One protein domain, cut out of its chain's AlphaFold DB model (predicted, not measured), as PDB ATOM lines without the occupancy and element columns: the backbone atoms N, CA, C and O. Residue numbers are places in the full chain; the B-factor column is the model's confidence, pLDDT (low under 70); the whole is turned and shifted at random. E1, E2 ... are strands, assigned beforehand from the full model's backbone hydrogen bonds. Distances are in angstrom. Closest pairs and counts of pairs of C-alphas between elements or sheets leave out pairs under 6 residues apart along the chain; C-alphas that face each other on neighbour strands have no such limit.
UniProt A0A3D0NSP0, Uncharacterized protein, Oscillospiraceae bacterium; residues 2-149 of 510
ATOM      1  N   LEU A   2      20.012 -42.008   6.627       96.00
ATOM      2  CA  LEU A   2      20.326 -43.228   5.889       96.00
ATOM      3  C   LEU A   2      19.406 -44.350   6.384       96.00
ATOM      4  O   LEU A   2      19.330 -44.594   7.588       96.00
ATOM      5  N   LEU A   3      18.711 -45.016   5.466       96.88
ATOM      6  CA  LEU A   3      17.802 -46.131   5.734       96.88
ATOM      7  C   LEU A   3      18.284 -47.354   4.946       96.88
ATOM      8  O   LEU A   3      18.327 -47.308   3.720       96.88
ATOM      9  N   SER A   4      18.657 -48.434   5.636       97.06
ATOM     10  CA  SER A   4      19.133 -49.662   4.993       97.06
ATOM     11  C   SER A   4      17.997 -50.667   4.853       97.06
ATOM     12  O   SER A   4      17.481 -51.170   5.853       97.06
ATOM     13  N   PHE A   5      17.657 -51.012   3.617       97.12
ATOM     14  CA  PHE A   5      16.815 -52.160   3.302       97.12
ATOM     15  C   PHE A   5      17.600 -53.462   3.515       97.12
ATOM     16  O   PHE A   5      18.813 -53.525   3.304       97.12
ATOM     17  N   ALA A   6      16.915 -54.504   3.972       96.31
ATOM     18  CA  ALA A   6      17.512 -55.797   4.281       96.31
ATOM     19  C   ALA A   6      17.709 -56.664   3.012       96.31
ATOM     20  O   ALA A   6      17.004 -56.459   2.019       96.31
ATOM     21  N   PRO A   7      18.638 -57.648   2.997       93.75
ATOM     22  CA  PRO A   7      18.950 -58.472   1.810       93.75
ATOM     23  C   PRO A   7      17.833 -59.415   1.324       93.75
ATOM     24  O   PRO A   7      18.022 -60.136   0.337       93.75
ATOM     25  N   ASP A   8      16.714 -59.451   2.043       93.88
ATOM     26  CA  ASP A   8      15.475 -60.187   1.785       93.88
ATOM     27  C   ASP A   8      14.298 -59.280   1.357       93.88
ATOM     28  O   ASP A   8      13.228 -59.792   1.032       93.88
ATOM     29  N   THR A   9      14.496 -57.956   1.279       95.12
ATOM     30  CA  THR A   9      13.546 -57.010   0.657       95.12
ATOM     31  C   THR A   9      13.330 -57.348  -0.817       95.12
ATOM     32  O   THR A   9      14.299 -57.576  -1.544       95.12
ATOM     33  N   LYS A  10      12.079 -57.338  -1.292       93.25
ATOM     34  CA  LYS A  10      11.779 -57.525  -2.719       93.25
ATOM     35  C   LYS A  10      12.006 -56.223  -3.482       93.25
ATOM     36  O   LYS A  10      11.740 -55.140  -2.967       93.25
ATOM     37  N   GLU A  11      12.484 -56.320  -4.723       90.44
ATOM     38  CA  GLU A  11      12.555 -55.140  -5.589       90.44
ATOM     39  C   GLU A  11      11.141 -54.606  -5.867       90.44
ATOM     40  O   GLU A  11      10.197 -55.370  -6.082       90.44
ATOM     41  N   SER A  12      10.975 -53.287  -5.811       89.00
ATOM     42  CA  SER A  12       9.700 -52.615  -6.068       89.00
ATOM     43  C   SER A  12       9.925 -51.195  -6.565       89.00
ATOM     44  O   SER A  12      10.616 -50.407  -5.924       89.00
ATOM     45  N   THR A  13       9.305 -50.851  -7.694       88.44
ATOM     46  CA  THR A  13       9.188 -49.465  -8.166       88.44
ATOM     47  C   THR A  13       8.184 -48.707  -7.304       88.44
ATOM     48  O   THR A  13       7.109 -49.234  -7.008       88.44
ATOM     49  N   LEU A  14       8.521 -47.472  -6.939       86.94
ATOM     50  CA  LEU A  14       7.642 -46.583  -6.182       86.94
ATOM     51  C   LEU A  14       6.727 -45.787  -7.131       86.94
ATOM     52  O   LEU A  14       5.503 -45.780  -6.989       86.94
ATOM     53  N   PHE A  15       7.285 -45.226  -8.208       78.38
ATOM     54  CA  PHE A  15       6.465 -44.608  -9.253       78.38
ATOM     55  C   PHE A  15       5.564 -45.630  -9.967       78.38
ATOM     56  O   PHE A  15       6.008 -46.703 -10.384       78.38
ATOM     57  N   GLY A  16       4.298 -45.252 -10.173       62.34
ATOM     58  CA  GLY A  16       3.358 -45.991 -11.017       62.34
ATOM     59  C   GLY A  16       3.827 -45.991 -12.474       62.34
ATOM     60  O   GLY A  16       3.981 -44.939 -13.088       62.34
ATOM     61  N   SER A  17       4.074 -47.174 -13.033       54.66
ATOM     62  CA  SER A  17       4.868 -47.346 -14.259       54.66
ATOM     63  C   SER A  17       4.119 -47.139 -15.587       54.66
ATOM     64  O   SER A  17       4.696 -47.363 -16.650       54.66
ATOM     65  N   SER A  18       2.848 -46.718 -15.566       54.62
ATOM     66  CA  SER A  18       2.102 -46.276 -16.761       54.62
ATOM     67  C   SER A  18       0.803 -45.540 -16.403       54.62
ATOM     68  O   SER A  18       0.236 -45.757 -15.332       54.62
ATOM     69  N   GLU A  19       0.272 -44.749 -17.344       55.19
ATOM     70  CA  GLU A  19      -1.007 -44.014 -17.224       55.19
ATOM     71  C   GLU A  19      -2.225 -44.906 -16.902       55.19
ATOM     72  O   GLU A  19      -3.262 -44.412 -16.464       55.19
ATOM     73  N   GLY A  20      -2.118 -46.224 -17.109       55.47
ATOM     74  CA  GLY A  20      -3.181 -47.192 -16.834       55.47
ATOM     75  C   GLY A  20      -3.170 -47.809 -15.431       55.47
ATOM     76  O   GLY A  20      -4.107 -48.535 -15.110       55.47
ATOM     77  N   ASN A  21      -2.140 -47.576 -14.604       54.00
ATOM     78  CA  ASN A  21      -1.969 -48.295 -13.335       54.00
ATOM     79  C   ASN A  21      -1.587 -47.364 -12.168       54.00
ATOM     80  O   ASN A  21      -0.432 -47.274 -11.759       54.00
ATOM     81  N   MET A  22      -2.592 -46.671 -11.619       56.12
ATOM     82  CA  MET A  22      -2.461 -45.662 -10.552       56.12
ATOM     83  C   MET A  22      -2.223 -46.245  -9.141       56.12
ATOM     84  O   MET A  22      -2.655 -45.663  -8.146       56.12
ATOM     85  N   SER A  23      -1.543 -47.389  -9.017       60.09
ATOM     86  CA  SER A  23      -1.084 -47.889  -7.717       60.09
ATOM     87  C   SER A  23       0.114 -47.062  -7.242       60.09
ATOM     88  O   SER A  23       1.264 -47.436  -7.478       60.09
ATOM     89  N   ILE A  24      -0.155 -45.919  -6.606       74.31
ATOM     90  CA  ILE A  24       0.872 -45.105  -5.944       74.31
ATOM     91  C   ILE A  24       1.506 -45.966  -4.845       74.31
ATOM     92  O   ILE A  24       0.800 -46.442  -3.954       74.31
ATOM     93  N   ARG A  25       2.820 -46.185  -4.934       89.25
ATOM     94  CA  ARG A  25       3.613 -46.910  -3.940       89.25
ATOM     95  C   ARG A  25       4.685 -45.973  -3.421       89.25
ATOM     96  O   ARG A  25       5.440 -45.426  -4.210       89.25
ATOM     97  N   ASP A  26       4.764 -45.764  -2.118       92.81
ATOM     98  CA  ASP A  26       5.813 -44.907  -1.563       92.81
ATOM     99  C   ASP A  26       6.100 -45.238  -0.102       92.81
ATOM    100  O   ASP A  26       5.332 -45.938   0.556       92.81
ATOM    101  N   ILE A  27       7.205 -44.708   0.403       95.44
ATOM    102  CA  ILE A  27       7.613 -44.775   1.798       95.44
ATOM    103  C   ILE A  27       7.859 -43.337   2.256       95.44
ATOM    104  O   ILE A  27       8.744 -42.655   1.743       95.44
ATOM    105  N   ALA A  28       7.083 -42.876   3.232       96.19
ATOM    106  CA  ALA A  28       7.181 -41.533   3.790       96.19
ATOM    107  C   ALA A  28       7.808 -41.574   5.187       96.19
ATOM    108  O   ALA A  28       7.410 -42.370   6.044       96.19
ATOM    109  N   ILE A  29       8.789 -40.704   5.432       97.62
ATOM    110  CA  ILE A  29       9.625 -40.728   6.640       97.62
ATOM    111  C   ILE A  29       9.627 -39.356   7.311       97.62
ATOM    112  O   ILE A  29       9.804 -38.334   6.658       97.62
ATOM    113  N   SER A  30       9.467 -39.334   8.631       98.00
ATOM    114  CA  SER A  30       9.542 -38.133   9.474       98.00
ATOM    115  C   SER A  30      10.395 -38.442  10.702       98.00
ATOM    116  O   SER A  30      10.199 -39.484  11.322       98.00
ATOM    117  N   PHE A  31      11.337 -37.581  11.090       96.75
ATOM    118  CA  PHE A  31      12.120 -37.803  12.313       96.75
ATOM    119  C   PHE A  31      11.545 -37.038  13.509       96.75
ATOM    120  O   PHE A  31      10.959 -35.964  13.370       96.75
ATOM    121  N   ARG A  32      11.723 -37.606  14.706       97.44
ATOM    122  CA  ARG A  32      11.271 -37.042  15.981       97.44
ATOM    123  C   ARG A  32      12.438 -36.392  16.713       97.44
ATOM    124  O   ARG A  32      13.495 -37.011  16.848       97.44
ATOM    125  N   TYR A  33      12.253 -35.169  17.195       96.38
ATOM    126  CA  TYR A  33      13.328 -34.368  17.776       96.38
ATOM    127  C   TYR A  33      12.860 -33.413  18.878       96.38
ATOM    128  O   TYR A  33      11.673 -33.129  19.022       96.38
ATOM    129  N   LYS A  34      13.816 -32.882  19.640       94.62
ATOM    130  CA  LYS A  34      13.638 -31.762  20.571       94.62
ATOM    131  C   LYS A  34      14.254 -30.503  19.967       94.62
ATOM    132  O   LYS A  34      15.361 -30.547  19.427       94.62
ATOM    133  N   SER A  35      13.539 -29.390  20.080       93.00
ATOM    134  CA  SER A  35      13.968 -28.080  19.583       93.00
ATOM    135  C   SER A  35      14.949 -27.408  20.555       93.00
ATOM    136  O   SER A  35      14.761 -27.465  21.774       93.00
ATOM    137  N   SER A  36      15.994 -26.756  20.035       90.00
ATOM    138  CA  SER A  36      16.973 -25.987  20.822       90.00
ATOM    139  C   SER A  36      16.409 -24.681  21.394       90.00
ATOM    140  O   SER A  36      17.009 -24.106  22.302       90.00
ATOM    141  N   LEU A  37      15.241 -24.237  20.917       90.00
ATOM    142  CA  LEU A  37      14.506 -23.104  21.487       90.00
ATOM    143  C   LEU A  37      13.815 -23.497  22.809       90.00
ATOM    144  O   LEU A  37      13.700 -22.681  23.725       90.00
ATOM    145  N   ASP A  38      13.407 -24.762  22.939       88.94
ATOM    146  CA  ASP A  38      12.574 -25.261  24.035       88.94
ATOM    147  C   ASP A  38      13.410 -25.744  25.229       88.94
ATOM    148  O   ASP A  38      13.731 -26.930  25.382       88.94
ATOM    149  N   LYS A  39      13.731 -24.793  26.115       76.25
ATOM    150  CA  LYS A  39      14.560 -24.940  27.331       76.25
ATOM    151  C   LYS A  39      13.919 -25.753  28.475       76.25
ATOM    152  O   LYS A  39      14.215 -25.522  29.645       76.25
ATOM    153  N   GLY A  40      13.035 -26.703  28.170       72.31
ATOM    154  CA  GLY A  40      12.513 -27.642  29.170       72.31
ATOM    155  C   GLY A  40      13.631 -28.503  29.776       72.31
ATOM    156  O   GLY A  40      14.659 -28.748  29.146       72.31
ATOM    157  N   ILE A  41      13.445 -28.997  31.002       64.88
ATOM    158  CA  ILE A  41      14.489 -29.770  31.695       64.88
ATOM    159  C   ILE A  41      14.365 -31.265  31.359       64.88
ATOM    160  O   ILE A  41      13.339 -31.899  31.622       64.88
ATOM    161  N   GLY A  42      15.436 -31.839  30.803       68.69
ATOM    162  CA  GLY A  42      15.613 -33.283  30.615       68.69
ATOM    163  C   GLY A  42      14.510 -33.958  29.790       68.69
ATOM    164  O   GLY A  42      14.331 -33.673  28.605       68.69
ATOM    165  N   SER A  43      13.784 -34.883  30.420       71.19
ATOM    166  CA  SER A  43      12.686 -35.653  29.818       71.19
ATOM    167  C   SER A  43      11.375 -34.873  29.658       71.19
ATOM    168  O   SER A  43      10.458 -35.379  29.021       71.19
ATOM    169  N   ARG A  44      11.270 -33.648  30.198       81.50
ATOM    170  CA  ARG A  44      10.062 -32.803  30.099       81.50
ATOM    171  C   ARG A  44      10.058 -31.852  28.893       81.50
ATOM    172  O   ARG A  44       9.178 -31.001  28.799       81.50
ATOM    173  N   ARG A  45      11.041 -31.950  27.992       88.31
ATOM    174  CA  ARG A  45      11.064 -31.169  26.742       88.31
ATOM    175  C   ARG A  45      10.025 -31.720  25.759       88.31
ATOM    176  O   ARG A  45       9.966 -32.941  25.614       88.31
ATOM    177  N   PRO A  46       9.241 -30.863  25.081       91.06
ATOM    178  CA  PRO A  46       8.332 -31.309  24.032       91.06
ATOM    179  C   PRO A  46       9.101 -31.991  22.892       91.06
ATOM    180  O   PRO A  46      10.205 -31.575  22.531       91.06
ATOM    181  N   GLU A  47       8.501 -33.040  22.329       94.31
ATOM    182  CA  GLU A  47       8.998 -33.706  21.128       94.31
ATOM    183  C   GLU A  47       8.181 -33.273  19.908       94.31
ATOM    184  O   GLU A  47       6.952 -33.355  19.897       94.31
ATOM    185  N   TYR A  48       8.890 -32.850  18.872       96.00
ATOM    186  CA  TYR A  48       8.364 -32.441  17.579       96.00
ATOM    187  C   TYR A  48       8.644 -33.522  16.539       96.00
ATOM    188  O   TYR A  48       9.506 -34.383  16.724       96.00
ATOM    189  N   TYR A  49       7.926 -33.456  15.424       96.94
ATOM    190  CA  TYR A  49       8.162 -34.282  14.247       96.94
ATOM    191  C   TYR A  49       8.484 -33.368  13.070       96.94
ATOM    192  O   TYR A  49       7.854 -32.321  12.919       96.94
ATOM    193  N   SER A  50       9.443 -33.758  12.229       97.44
ATOM    194  CA  SER A  50       9.610 -33.120  10.922       97.44
ATOM    195  C   SER A  50       8.350 -33.338  10.067       97.44
ATOM    196  O   SER A  50       7.599 -34.291  10.317       97.44
ATOM    197  N   PRO A  51       8.137 -32.553   8.997       97.06
ATOM    198  CA  PRO A  51       7.325 -33.006   7.874       97.06
ATOM    199  C   PRO A  51       7.749 -34.413   7.427       97.06
ATOM    200  O   PRO A  51       8.898 -34.824   7.635       97.06
ATOM    201  N   TYR A  52       6.816 -35.149   6.828       97.06
ATOM    202  CA  TYR A  52       7.173 -36.362   6.104       97.06
ATOM    203  C   TYR A  52       7.864 -35.979   4.797       97.06
ATOM    204  O   TYR A  52       7.427 -35.046   4.129       97.06
ATOM    205  N   VAL A  53       8.915 -36.718   4.459       96.38
ATOM    206  CA  VAL A  53       9.585 -36.695   3.159       96.38
ATOM    207  C   VAL A  53       9.371 -38.066   2.528       96.38
ATOM    208  O   VAL A  53       9.622 -39.086   3.179       96.38
ATOM    209  N   TYR A  54       8.874 -38.095   1.297       94.88
ATOM    210  CA  TYR A  54       8.637 -39.323   0.539       94.88
ATOM    211  C   TYR A  54       9.911 -39.749  -0.206       94.88
ATOM    212  O   TYR A  54      10.734 -38.909  -0.579       94.88
ATOM    213  N   LEU A  55      10.101 -41.051  -0.446       94.31
ATOM    214  CA  LEU A  55      11.278 -41.523  -1.187       94.31
ATOM    215  C   LEU A  55      11.253 -41.041  -2.647       94.31
ATOM    216  O   LEU A  55      12.299 -40.666  -3.182       94.31
ATOM    217  N   THR A  56      10.072 -40.953  -3.268       91.75
ATOM    218  CA  THR A  56       9.944 -40.420  -4.636       91.75
ATOM    219  C   THR A  56      10.305 -38.934  -4.744       91.75
ATOM    220  O   THR A  56      10.956 -38.542  -5.714       91.75
ATOM    221  N   GLU A  57       9.969 -38.111  -3.740       89.69
ATOM    222  CA  GLU A  57      10.298 -36.672  -3.690       89.69
ATOM    223  C   GLU A  57      11.811 -36.414  -3.686       89.69
ATOM    224  O   GLU A  57      12.273 -35.419  -4.244       89.69
ATOM    225  N   VAL A  58      12.593 -37.321  -3.091       87.44
ATOM    226  CA  VAL A  58      14.065 -37.248  -3.060       87.44
ATOM    227  C   VAL A  58      14.728 -38.011  -4.217       87.44
ATOM    228  O   VAL A  58      15.942 -38.207  -4.218       87.44
ATOM    229  N   GLY A  59      13.946 -38.413  -5.226       86.88
ATOM    230  CA  GLY A  59      14.428 -39.036  -6.462       86.88
ATOM    231  C   GLY A  59      14.702 -40.540  -6.377       86.88
ATOM    232  O   GLY A  59      15.297 -41.099  -7.299       86.88
ATOM    233  N   ILE A  60      14.280 -41.214  -5.304       89.81
ATOM    234  CA  ILE A  60      14.430 -42.665  -5.146       89.81
ATOM    235  C   ILE A  60      13.219 -43.338  -5.804       89.81
ATOM    236  O   ILE A  60      12.131 -43.406  -5.241       89.81
ATOM    237  N   ASP A  61      13.406 -43.815  -7.037       89.31
ATOM    238  CA  ASP A  61      12.333 -44.355  -7.886       89.31
ATOM    239  C   ASP A  61      11.931 -45.807  -7.579       89.31
ATOM    240  O   ASP A  61      10.895 -46.289  -8.051       89.31
ATOM    241  N   ARG A  62      12.743 -46.509  -6.785       91.12
ATOM    242  CA  ARG A  62      12.588 -47.924  -6.437       91.12
ATOM    243  C   ARG A  62      13.287 -48.261  -5.119       91.12
ATOM    244  O   ARG A  62      14.202 -47.561  -4.689       91.12
ATOM    245  N   ILE A  63      12.938 -49.414  -4.563       94.06
ATOM    246  CA  ILE A  63      13.644 -50.078  -3.459       94.06
ATOM    247  C   ILE A  63      14.035 -51.506  -3.858       94.06
ATOM    248  O   ILE A  63      13.494 -52.047  -4.821       94.06
ATOM    249  N   GLY A  64      14.950 -52.128  -3.115       94.25
ATOM    250  CA  GLY A  64      15.380 -53.510  -3.340       94.25
ATOM    251  C   GLY A  64      16.287 -54.036  -2.223       94.25
ATOM    252  O   GLY A  64      16.492 -53.332  -1.228       94.25
ATOM    253  N   PRO A  65      16.835 -55.260  -2.369       95.06
ATOM    254  CA  PRO A  65      17.794 -55.827  -1.425       95.06
ATOM    255  C   PRO A  65      18.939 -54.853  -1.132       95.06
ATOM    256  O   PRO A  65      19.444 -54.228  -2.061       95.06
ATOM    257  N   GLY A  66      19.340 -54.725   0.139       94.00
ATOM    258  CA  GLY A  66      20.572 -54.039   0.573       94.00
ATOM    259  C   GLY A  66      20.747 -52.564   0.163       94.00
ATOM    260  O   GLY A  66      21.829 -52.001   0.347       94.00
ATOM    261  N   LEU A  67      19.711 -51.917  -0.376       95.31
ATOM    262  CA  LEU A  67      19.729 -50.499  -0.727       95.31
ATOM    263  C   LEU A  67      19.886 -49.639   0.537       95.31
ATOM    264  O   LEU A  67      19.159 -49.828   1.511       95.31
ATOM    265  N   MET A  68      20.781 -48.650   0.508       96.06
ATOM    266  CA  MET A  68      20.900 -47.621   1.540       96.06
ATOM    267  C   MET A  68      20.331 -46.303   1.007       96.06
ATOM    268  O   MET A  68      21.047 -45.476   0.440       96.06
ATOM    269  N   ALA A  69      19.022 -46.123   1.192       94.56
ATOM    270  CA  ALA A  69      18.309 -44.911   0.812       94.56
ATOM    271  C   ALA A  69      18.795 -43.712   1.638       94.56
ATOM    272  O   ALA A  69      18.915 -43.794   2.864       94.56
ATOM    273  N   GLU A  70      19.053 -42.591   0.967       92.94
ATOM    274  CA  GLU A  70      19.552 -41.363   1.581       92.94
ATOM    275  C   GLU A  70      18.508 -40.253   1.468       92.94
ATOM    276  O   GLU A  70      18.317 -39.657   0.414       92.94
ATOM    277  N   ILE A  71      17.809 -40.005   2.577       94.50
ATOM    278  CA  ILE A  71      16.714 -39.040   2.670       94.50
ATOM    279  C   ILE A  71      17.253 -37.747   3.302       94.50
ATOM    280  O   ILE A  71      17.529 -37.743   4.512       94.50
ATOM    281  N   PRO A  72      17.466 -36.661   2.538       91.44
ATOM    282  CA  PRO A  72      17.791 -35.355   3.102       91.44
ATOM    283  C   PRO A  72      16.626 -34.803   3.935       91.44
ATOM    284  O   PRO A  72      15.459 -35.027   3.632       91.44
ATOM    285  N   PHE A  73      16.960 -34.040   4.974       92.69
ATOM    286  CA  PHE A  73      16.011 -33.236   5.739       92.69
ATOM    287  C   PHE A  73      16.665 -31.892   6.061       92.69
ATOM    288  O   PHE A  73      17.816 -31.865   6.494       92.69
ATOM    289  N   GLU A  74      15.922 -30.796   5.915       90.25
ATOM    290  CA  GLU A  74      16.323 -29.470   6.389       90.25
ATOM    291  C   GLU A  74      15.296 -28.996   7.422       90.25
ATOM    292  O   GLU A  74      14.178 -28.628   7.071       90.25
ATOM    293  N   ILE A  75      15.657 -29.049   8.706       91.81
ATOM    294  CA  ILE A  75      14.803 -28.626   9.823       91.81
ATOM    295  C   ILE A  75      15.637 -27.727  10.743       91.81
ATOM    296  O   ILE A  75      16.691 -28.164  11.213       91.81
ATOM    297  N   PRO A  76      15.211 -26.482  11.012       88.94
ATOM    298  CA  PRO A  76      15.961 -25.576  11.869       88.94
ATOM    299  C   PRO A  76      15.822 -25.960  13.350       88.94
ATOM    300  O   PRO A  76      14.862 -26.612  13.762       88.94
ATOM    301  N   TYR A  77      16.777 -25.507  14.166       89.19
ATOM    302  CA  TYR A  77      16.759 -25.640  15.631       89.19
ATOM    303  C   TYR A  77      16.690 -27.087  16.169       89.19
ATOM    304  O   TYR A  77      16.230 -27.307  17.287       89.19
ATOM    305  N   VAL A  78      17.166 -28.086  15.417       92.19
ATOM    306  CA  VAL A  78      17.265 -29.478  15.897       92.19
ATOM    307  C   VAL A  78      18.412 -29.618  16.901       92.19
ATOM    308  O   VAL A  78      19.581 -29.516  16.533       92.19
ATOM    309  N   ASP A  79      18.072 -29.903  18.159       90.62
ATOM    310  CA  ASP A  79      19.036 -30.175  19.231       90.62
ATOM    311  C   ASP A  79      19.318 -31.684  19.329       90.62
ATOM    312  O   ASP A  79      20.375 -32.179  18.934       90.62
ATOM    313  N   GLU A  80      18.306 -32.443  19.760       93.19
ATOM    314  CA  GLU A  80      18.375 -33.891  19.955       93.19
ATOM    315  C   GLU A  80      17.360 -34.609  19.058       93.19
ATOM    316  O   GLU A  80      16.169 -34.321  19.132       93.19
ATOM    317  N   ILE A  81      17.798 -35.600  18.277       96.44
ATOM    318  CA  ILE A  81      16.898 -36.529  17.571       96.44
ATOM    319  C   ILE A  81      16.663 -37.753  18.461       96.44
ATOM    320  O   ILE A  81      17.613 -38.351  18.970       96.44
ATOM    321  N   THR A  82      15.399 -38.124  18.665       96.12
ATOM    322  CA  THR A  82      14.970 -39.143  19.642       96.12
ATOM    323  C   THR A  82      14.224 -40.320  19.016       96.12
ATOM    324  O   THR A  82      13.988 -41.327  19.689       96.12
ATOM    325  N   GLY A  83      13.827 -40.216  17.750       97.38
ATOM    326  CA  GLY A  83      13.027 -41.225  17.064       97.38
ATOM    327  C   GLY A  83      12.895 -40.960  15.566       97.38
ATOM    328  O   GLY A  83      13.325 -39.916  15.074       97.38
ATOM    329  N   TYR A  84      12.227 -41.863  14.859       98.00
ATOM    330  CA  TYR A  84      11.596 -41.563  13.576       98.00
ATOM    331  C   TYR A  84      10.274 -42.315  13.408       98.00
ATOM    332  O   TYR A  84       9.936 -43.229  14.160       98.00
ATOM    333  N   ARG A  85       9.509 -41.877  12.419       97.25
ATOM    334  CA  ARG A  85       8.290 -42.478  11.902       97.25
ATOM    335  C   ARG A  85       8.515 -42.858  10.456       97.25
ATOM    336  O   ARG A  85       9.147 -42.112   9.711       97.25
ATOM    337  N   ILE A  86       7.952 -43.992  10.077       97.31
ATOM    338  CA  ILE A  86       7.920 -44.476   8.704       97.31
ATOM    339  C   ILE A  86       6.532 -45.046   8.440       97.31
ATOM    340  O   ILE A  86       5.948 -45.710   9.302       97.31
ATOM    341  N   VAL A  87       5.996 -44.740   7.268       95.12
ATOM    342  CA  VAL A  87       4.758 -45.308   6.745       95.12
ATOM    343  C   VAL A  87       4.983 -45.643   5.281       95.12
ATOM    344  O   VAL A  87       5.488 -44.824   4.518       95.12
ATOM    345  N   ASP A  88       4.644 -46.866   4.908       93.81
ATOM    346  CA  ASP A  88       4.580 -47.324   3.533       93.81
ATOM    347  C   ASP A  88       3.141 -47.261   3.004       93.81
ATOM    348  O   ASP A  88       2.182 -47.344   3.771       93.81
ATOM    349  N   TYR A  89       3.005 -47.099   1.691       89.19
ATOM    350  CA  TYR A  89       1.732 -47.028   0.980       89.19
ATOM    351  C   TYR A  89       1.736 -47.987  -0.215       89.19
ATOM    352  O   TYR A  89       2.708 -48.046  -0.968       89.19
ATOM    353  N   GLY A  90       0.621 -48.691  -0.426       86.44
ATOM    354  CA  GLY A  90       0.456 -49.660  -1.520       86.44
ATOM    355  C   GLY A  90       1.101 -51.022  -1.234       86.44
ATOM    356  O   GLY A  90       1.472 -51.313  -0.098       86.44
ATOM    357  N   ASP A  91       1.211 -51.889  -2.249       87.00
ATOM    358  CA  ASP A  91       1.801 -53.228  -2.070       87.00
ATOM    359  C   ASP A  91       3.338 -53.156  -2.096       87.00
ATOM    360  O   ASP A  91       3.981 -53.380  -3.126       87.00
ATOM    361  N   ILE A  92       3.917 -52.812  -0.947       90.88
ATOM    362  CA  ILE A  92       5.360 -52.788  -0.703       90.88
ATOM    363  C   ILE A  92       5.722 -53.962   0.215       90.88
ATOM    364  O   ILE A  92       5.246 -54.054   1.340       90.88
ATOM    365  N   ASP A  93       6.583 -54.862  -0.265       92.44
ATOM    366  CA  ASP A  93       7.086 -56.010   0.503       92.44
ATOM    367  C   ASP A  93       8.581 -55.817   0.780       92.44
ATOM    368  O   ASP A  93       9.461 -56.245   0.023       92.44
ATOM    369  N   ALA A  94       8.847 -55.059   1.842       95.12
ATOM    370  CA  ALA A  94      10.175 -54.595   2.194       95.12
ATOM    371  C   ALA A  94      10.427 -54.653   3.698       95.12
ATOM    372  O   ALA A  94       9.515 -54.575   4.524       95.12
ATOM    373  N   LYS A  95      11.705 -54.773   4.046       96.94
ATOM    374  CA  LYS A  95      12.181 -54.911   5.416       96.94
ATOM    375  C   LYS A  95      13.377 -54.002   5.631       96.94
ATOM    376  O   LYS A  95      14.304 -53.975   4.825       96.94
ATOM    377  N   ILE A  96      13.362 -53.273   6.733       96.94
ATOM    378  CA  ILE A  96      14.456 -52.411   7.158       96.94
ATOM    379  C   ILE A  96      15.414 -53.242   8.015       96.94
ATOM    380  O   ILE A  96      14.978 -53.971   8.904       96.94
ATOM    381  N   ASP A  97      16.714 -53.167   7.729       96.00
ATOM    382  CA  ASP A  97      17.788 -53.790   8.523       96.00
ATOM    383  C   ASP A  97      18.194 -52.867   9.680       96.00
ATOM    384  O   ASP A  97      18.390 -53.304  10.810       96.00
ATOM    385  N   SER A  98      18.330 -51.570   9.388       96.75
ATOM    386  CA  SER A  98      18.776 -50.530  10.321       96.75
ATOM    387  C   SER A  98      18.617 -49.135   9.706       96.75
ATOM    388  O   SER A  98      18.547 -48.987   8.482       96.75
ATOM    389  N   ALA A  99      18.629 -48.092  10.538       97.50
ATOM    390  CA  ALA A  99      18.657 -46.698  10.092       97.50
ATOM    391  C   ALA A  99      19.621 -45.836  10.920       97.50
ATOM    392  O   ALA A  99      19.910 -46.128  12.080       97.50
ATOM    393  N   MET A 100      20.087 -44.730  10.341       96.56
ATOM    394  CA  MET A 100      20.959 -43.765  11.010       96.56
ATOM    395  C   MET A 100      20.637 -42.332  10.570       96.56
ATOM    396  O   MET A 100      20.457 -42.055   9.382       96.56
ATOM    397  N   ILE A 101      20.582 -41.389  11.509       96.31
ATOM    398  CA  ILE A 101      20.364 -39.967  11.215       96.31
ATOM    399  C   ILE A 101      21.576 -39.172  11.686       96.31
ATOM    400  O   ILE A 101      21.892 -39.148  12.869       96.31
ATOM    401  N   MET A 102      22.244 -38.504  10.751       92.06
ATOM    402  CA  MET A 102      23.378 -37.622  11.014       92.06
ATOM    403  C   MET A 102      22.872 -36.178  11.052       92.06
ATOM    404  O   MET A 102      22.178 -35.760  10.125       92.06
ATOM    405  N   ASN A 103      23.177 -35.443  12.122       90.81
ATOM    406  CA  ASN A 103      22.842 -34.024  12.256       90.81
ATOM    407  C   ASN A 103      24.092 -33.179  11.981       90.81
ATOM    408  O   ASN A 103      25.125 -33.407  12.614       90.81
ATOM    409  N   TYR A 104      23.989 -32.210  11.073       87.44
ATOM    410  CA  TYR A 104      25.086 -31.342  10.651       87.44
ATOM    411  C   TYR A 104      24.740 -29.872  10.904       87.44
ATOM    412  O   TYR A 104      23.623 -29.440  10.637       87.44
ATOM    413  N   SER A 105      25.722 -29.086  11.345       84.94
ATOM    414  CA  SER A 105      25.710 -27.628  11.168       84.94
ATOM    415  C   SER A 105      26.432 -27.265   9.875       84.94
ATOM    416  O   SER A 105      27.434 -27.902   9.561       84.94
ATOM    417  N   TYR A 106      26.008 -26.204   9.197       82.56
ATOM    418  CA  TYR A 106      26.747 -25.567   8.102       82.56
ATOM    419  C   TYR A 106      27.149 -24.140   8.497       82.56
ATOM    420  O   TYR A 106      26.465 -23.502   9.297       82.56
ATOM    421  N   GLU A 107      28.246 -23.629   7.935       79.00
ATOM    422  CA  GLU A 107      28.664 -22.230   8.108       79.00
ATOM    423  C   GLU A 107      27.855 -21.299   7.196       79.00
ATOM    424  O   GLU A 107      27.472 -20.201   7.602       79.00
ATOM    425  N   LYS A 108      27.562 -21.743   5.966       78.50
ATOM    426  CA  LYS A 108      26.827 -20.963   4.963       78.50
ATOM    427  C   LYS A 108      25.987 -21.869   4.062       78.50
ATOM    428  O   LYS A 108      26.415 -22.961   3.695       78.50
ATOM    429  N   LYS A 109      24.802 -21.387   3.687       84.00
ATOM    430  CA  LYS A 109      23.960 -21.962   2.633       84.00
ATOM    431  C   LYS A 109      24.121 -21.102   1.381       84.00
ATOM    432  O   LYS A 109      23.924 -19.888   1.449       84.00
ATOM    433  N   GLU A 110      24.510 -21.711   0.272       83.69
ATOM    434  CA  GLU A 110      24.719 -21.052  -1.021       83.69
ATOM    435  C   GLU A 110      23.804 -21.667  -2.088       83.69
ATOM    436  O   GLU A 110      23.197 -22.712  -1.860       83.69
ATOM    437  N   ASN A 111      23.683 -21.008  -3.241       80.75
ATOM    438  CA  ASN A 111      23.057 -21.573  -4.438       80.75
ATOM    439  C   ASN A 111      24.152 -21.888  -5.455       80.75
ATOM    440  O   ASN A 111      24.973 -21.020  -5.749       80.75
ATOM    441  N   ASP A 112      24.124 -23.087  -6.033       63.72
ATOM    442  CA  ASP A 112      24.906 -23.386  -7.228       63.72
ATOM    443  C   ASP A 112      24.274 -22.777  -8.498       63.72
ATOM    444  O   ASP A 112      23.186 -22.191  -8.482       63.72
ATOM    445  N   SER A 113      24.964 -22.923  -9.631       57.94
ATOM    446  CA  SER A 113      24.521 -22.418 -10.937       57.94
ATOM    447  C   SER A 113      23.276 -23.113 -11.507       57.94
ATOM    448  O   SER A 113      22.742 -22.649 -12.513       57.94
ATOM    449  N   SER A 114      22.784 -24.187 -10.875       60.72
ATOM    450  CA  SER A 114      21.497 -24.823 -11.186       60.72
ATOM    451  C   SER A 114      20.346 -24.330 -10.296       60.72
ATOM    452  O   SER A 114      19.201 -24.731 -10.496       60.72
ATOM    453  N   GLY A 115      20.628 -23.449  -9.326       66.75
ATOM    454  CA  GLY A 115      19.657 -22.987  -8.333       66.75
ATOM    455  C   GLY A 115      19.414 -23.990  -7.201       66.75
ATOM    456  O   GLY A 115      18.452 -23.840  -6.449       66.75
ATOM    457  N   LYS A 116      20.267 -25.014  -7.073       70.75
ATOM    458  CA  LYS A 116      20.225 -25.992  -5.986       70.75
ATOM    459  C   LYS A 116      21.079 -25.503  -4.817       70.75
ATOM    460  O   LYS A 116      22.151 -24.930  -5.003       70.75
ATOM    461  N   TYR A 117      20.606 -25.759  -3.600       75.19
ATOM    462  CA  TYR A 117      21.329 -25.373  -2.394       75.19
ATOM    463  C   TYR A 117      22.571 -26.236  -2.148       75.19
ATOM    464  O   TYR A 117      22.488 -27.466  -2.085       75.19
ATOM    465  N   THR A 118      23.699 -25.570  -1.915       72.62
ATOM    466  CA  THR A 118      24.943 -26.146  -1.397       72.62
ATOM    467  C   THR A 118      25.176 -25.669   0.040       72.62
ATOM    468  O   THR A 118      24.758 -24.579   0.436       72.62
ATOM    469  N   TYR A 119      25.820 -26.509   0.853       77.06
ATOM    470  CA  TYR A 119      26.040 -26.255   2.281       77.06
ATOM    471  C   TYR A 119      27.539 -26.269   2.574       77.06
ATOM    472  O   TYR A 119      28.177 -27.322   2.580       77.06
ATOM    473  N   VAL A 120      28.102 -25.081   2.787       73.31
ATOM    474  CA  VAL A 120      29.538 -24.859   2.993       73.31
ATOM    475  C   VAL A 120      29.860 -24.947   4.484       73.31
ATOM    476  O   VAL A 120      29.092 -24.475   5.327       73.31
ATOM    477  N   GLY A 121      30.994 -25.565   4.825       69.06
ATOM    478  CA  GLY A 121      31.398 -25.768   6.220       69.06
ATOM    479  C   GLY A 121      30.530 -26.792   6.962       69.06
ATOM    480  O   GLY A 121      30.297 -26.651   8.161       69.06
ATOM    481  N   ASN A 122      30.010 -27.803   6.254       74.75
ATOM    482  CA  ASN A 122      29.263 -28.908   6.858       74.75
ATOM    483  C   ASN A 122      30.094 -29.605   7.946       74.75
ATOM    484  O   ASN A 122      31.149 -30.170   7.676       74.75
ATOM    485  N   LYS A 123      29.588 -29.631   9.175       80.62
ATOM    486  CA  LYS A 123      30.230 -30.251  10.334       80.62
ATOM    487  C   LYS A 123      29.241 -31.170  11.036       80.62
ATOM    488  O   LYS A 123      28.192 -30.718  11.493       80.62
ATOM    489  N   LEU A 124      29.600 -32.449  11.156       83.88
ATOM    490  CA  LEU A 124      28.826 -33.428  11.917       83.88
ATOM    491  C   LEU A 124      28.768 -33.007  13.396       83.88
ATOM    492  O   LEU A 124      29.798 -32.763  14.025       83.88
ATOM    493  N   LEU A 125      27.557 -32.911  13.943       85.81
ATOM    494  CA  LEU A 125      27.305 -32.607  15.354       85.81
ATOM    495  C   LEU A 125      27.083 -33.885  16.165       85.81
ATOM    496  O   LEU A 125      27.665 -34.055  17.231       85.81
ATOM    497  N   ASN A 126      26.216 -34.768  15.663       89.50
ATOM    498  CA  ASN A 126      25.819 -36.025  16.296       89.50
ATOM    499  C   ASN A 126      25.404 -37.040  15.220       89.50
ATOM    500  O   ASN A 126      24.887 -36.650  14.170       89.50
ATOM    501  N   SER A 127      25.541 -38.336  15.516       92.88
ATOM    502  CA  SER A 127      24.917 -39.409  14.731       92.88
ATOM    503  C   SER A 127      24.008 -40.257  15.616       92.88
ATOM    504  O   SER A 127      24.385 -40.653  16.717       92.88
ATOM    505  N   TYR A 128      22.799 -40.522  15.139       96.50
ATOM    506  CA  TYR A 128      21.719 -41.156  15.880       96.50
ATOM    507  C   TYR A 128      21.389 -42.509  15.242       96.50
ATOM    508  O   TYR A 128      20.988 -42.558  14.080       96.50
ATOM    509  N   SER A 129      21.579 -43.599  15.987       97.00
ATOM    510  CA  SER A 129      21.505 -44.980  15.484       97.00
ATOM    511  C   SER A 129      20.207 -45.691  15.878       97.00
ATOM    512  O   SER A 129      19.708 -45.520  16.995       97.00
ATOM    513  N   PHE A 130      19.694 -46.520  14.966       96.62
ATOM    514  CA  PHE A 130      18.447 -47.277  15.087       96.62
ATOM    515  C   PHE A 130      18.670 -48.703  14.551       96.62
ATOM    516  O   PHE A 130      18.608 -48.921  13.341       96.62
ATOM    517  N   HIS A 131      18.986 -49.657  15.435       88.25
ATOM    518  CA  HIS A 131      19.433 -51.007  15.044       88.25
ATOM    519  C   HIS A 131      18.303 -52.035  14.851       88.25
ATOM    520  O   HIS A 131      18.559 -53.194  14.531       88.25
ATOM    521  N   ASP A 132      17.061 -51.623  15.093       88.31
ATOM    522  CA  ASP A 132      15.906 -52.514  15.136       88.31
ATOM    523  C   ASP A 132      15.465 -52.851  13.701       88.31
ATOM    524  O   ASP A 132      15.100 -51.953  12.937       88.31
ATOM    525  N   SER A 133      15.489 -54.135  13.330       93.31
ATOM    526  CA  SER A 133      15.008 -54.604  12.022       93.31
ATOM    527  C   SER A 133      13.517 -54.948  12.067       93.31
ATOM    528  O   SER A 133      13.049 -55.609  12.995       93.31
ATOM    529  N   TYR A 134      12.765 -54.516  11.052       95.62
ATOM    530  CA  TYR A 134      11.314 -54.695  10.956       95.62
ATOM    531  C   TYR A 134      10.837 -54.721   9.499       95.62
ATOM    532  O   TYR A 134      11.430 -54.100   8.616       95.62
ATOM    533  N   THR A 135       9.735 -55.426   9.253       96.00
ATOM    534  CA  THR A 135       9.012 -55.421   7.972       96.00
ATOM    535  C   THR A 135       8.069 -54.213   7.902       96.00
ATOM    536  O   THR A 135       7.574 -53.755   8.934       96.00
ATOM    537  N   LEU A 136       7.844 -53.678   6.701       93.88
ATOM    538  CA  LEU A 136       6.846 -52.637   6.427       93.88
ATOM    539  C   LEU A 136       5.443 -53.261   6.272       93.88
ATOM    540  O   LEU A 136       5.323 -54.435   5.923       93.88
ATOM    541  N   PHE A 137       4.382 -52.529   6.623       87.75
ATOM    542  CA  PHE A 137       3.060 -53.125   6.904       87.75
ATOM    543  C   PHE A 137       1.865 -52.237   6.490       87.75
ATOM    544  O   PHE A 137       0.790 -52.331   7.086       87.75
ATOM    545  N   ASN A 138       2.037 -51.375   5.485       89.06
ATOM    546  CA  ASN A 138       1.082 -50.365   5.004       89.06
ATOM    547  C   ASN A 138       0.491 -49.535   6.164       89.06
ATOM    548  O   ASN A 138      -0.723 -49.348   6.295       89.06
ATOM    549  N   ALA A 139       1.368 -49.149   7.100       90.19
ATOM    550  CA  ALA A 139       0.986 -48.629   8.408       90.19
ATOM    551  C   ALA A 139       2.084 -47.762   9.040       90.19
ATOM    552  O   ALA A 139       3.279 -47.984   8.856       90.19
ATOM    553  N   LEU A 140       1.669 -46.793   9.861       94.38
ATOM    554  CA  LEU A 140       2.591 -45.935  10.600       94.38
ATOM    555  C   LEU A 140       3.292 -46.709  11.728       94.38
ATOM    556  O   LEU A 140       2.681 -47.011  12.755       94.38
ATOM    557  N   SER A 141       4.599 -46.927  11.591       94.88
ATOM    558  CA  SER A 141       5.456 -47.425  12.672       94.88
ATOM    559  C   SER A 141       6.313 -46.303  13.274       94.88
ATOM    560  O   SER A 141       6.584 -45.281  12.640       94.88
ATOM    561  N   ASN A 142       6.676 -46.456  14.551       95.88
ATOM    562  CA  ASN A 142       7.437 -45.476  15.331       95.88
ATOM    563  C   ASN A 142       8.669 -46.177  15.911       95.88
ATOM    564  O   ASN A 142       8.521 -47.168  16.623       95.88
ATOM    565  N   HIS A 143       9.853 -45.631  15.653       96.81
ATOM    566  CA  HIS A 143      11.140 -46.221  16.021       96.81
ATOM    567  C   HIS A 143      11.886 -45.284  16.960       96.81
ATOM    568  O   HIS A 143      12.019 -44.090  16.684       96.81
ATOM    569  N   ASN A 144      12.351 -45.804  18.094       96.69
ATOM    570  CA  ASN A 144      13.084 -45.025  19.090       96.69
ATOM    571  C   ASN A 144      14.588 -45.083  18.803       96.69
ATOM    572  O   ASN A 144      15.101 -46.093  18.334       96.69
ATOM    573  N   ARG A 145      15.314 -44.004  19.108       96.06
ATOM    574  CA  ARG A 145      16.777 -43.996  18.991       96.06
ATOM    575  C   ARG A 145      17.405 -44.950  20.011       96.06
ATOM    576  O   ARG A 145      17.159 -44.797  21.206       96.06
ATOM    577  N   VAL A 146      18.313 -45.813  19.553       96.38
ATOM    578  CA  VAL A 146      19.130 -46.689  20.411       96.38
ATOM    579  C   VAL A 146      20.269 -45.900  21.071       96.38
ATOM    580  O   VAL A 146      20.412 -45.912  22.290       96.38
ATOM    581  N   THR A 147      21.061 -45.151  20.293       95.25
ATOM    582  CA  THR A 147      22.158 -44.309  20.812       95.25
ATOM    583  C   THR A 147      22.404 -43.067  19.949       95.25
ATOM    584  O   THR A 147      22.033 -43.038  18.775       95.25
ATOM    585  N   ASN A 148      23.024 -42.033  20.526       92.44
ATOM    586  CA  ASN A 148      23.522 -40.835  19.830       92.44
ATOM    587  C   ASN A 148      25.053 -40.840  19.629       92.44
ATOM    588  O   ASN A 148      25.653 -39.801  19.357       92.44
ATOM    589  N   LYS A 149      25.693 -41.998  19.822       88.94
ATOM    590  CA  LYS A 149      27.130 -42.198  19.610       88.94
ATOM    591  C   LYS A 149      27.390 -42.765  18.218       88.94
ATOM    592  O   LYS A 149      26.614 -43.579  17.723       88.94
TER     593      LYS A 149
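AT A GLANCE: This is residues 2 to 149 of the 510 residues of an uncharacterized protein of Oscillospiraceae bacterium (UniProt A0A3D0NSP0). Two sheets lie face to face as a sandwich, the four-stranded E3, E1, E5, E8 and the three-stranded E2, E4, E9, with their strands crossed at 45 degrees. Beyond one end of E5 and E8, the small hairpin of E6 and E7 makes an arm away from the sandwich, while residues 17 to 22 and 39 to 44 stick out as free loops. The printed part has 148 residues, with no named helix and nine named strands, E1 to E9 in chain order; both large sheets are antiparallel. The class is all strand, though only 60 of the 148 residues are in named strands. The whole is compact, with a radius of gyration of the C-alphas of 16.7 A, and spans 50 by 42 by 24 A.

IN THESE COORDINATES: In the larger sheet, E1 is residues 2 to 5, beginning at C-alpha 2 (20.326, -43.228, 5.889); E3 is residues 68 to 70. E5, residues 95 to 105, is 31.0 A long and bends by 51 degrees at residue 98; E8, residues 123 to 130, is 21.2 A long. In the other sheet, E2, residues 26 to 35, is 28.2 A long. E4, residues 78 to 89, is 27.8 A long and bends by 71 degrees at residue 81. E9, residues 141 to 144, ends at C-alpha 144 (13.084, -45.025, 19.090). E6 is residues 108 to 111, and E7 is residues 117 to 120.

HOW THE PARTS SIT: In the larger sheet, E3 and E8 are edge strands. Within hydrogen-bond range across the neighbour strands are N 3 and O 69 of E1 and E3, 2.9 A apart, N 4 and O 98 of E1 and E5, 2.9 A apart, and N 101 and O 128 of E5 and E8, 2.9 A apart. Across the sandwich, the best planes of the facing parts are 7 degrees apart and their centres 10.0 A apart. In the second sheet, E4 is the inner strand: N 30 and O 85 of E2 and E4 are 3.0 A apart, and N 143 and O 84 of E9 and E4 are 2.8 A apart. E4 and E5 are near each other, with 12 pairs of C-alphas within 10 A. In the E6 and E7 hairpin, N 110 and O 118 are 2.9 A apart; E6 is apart from E8, and E7 from E5.

THE WHOLE: The C-alphas of Gly 20 and Ile 41, the two farthest apart, are 54.5 A apart. The printed part has no cut. The links E1 to E2, 20 residues, and E2 to E3, 32 residues, are long. Mean pLDDT of the printed part is 87.8; residues 16 to 23, 41 to 42, 112 to 115 and 121 are under 70.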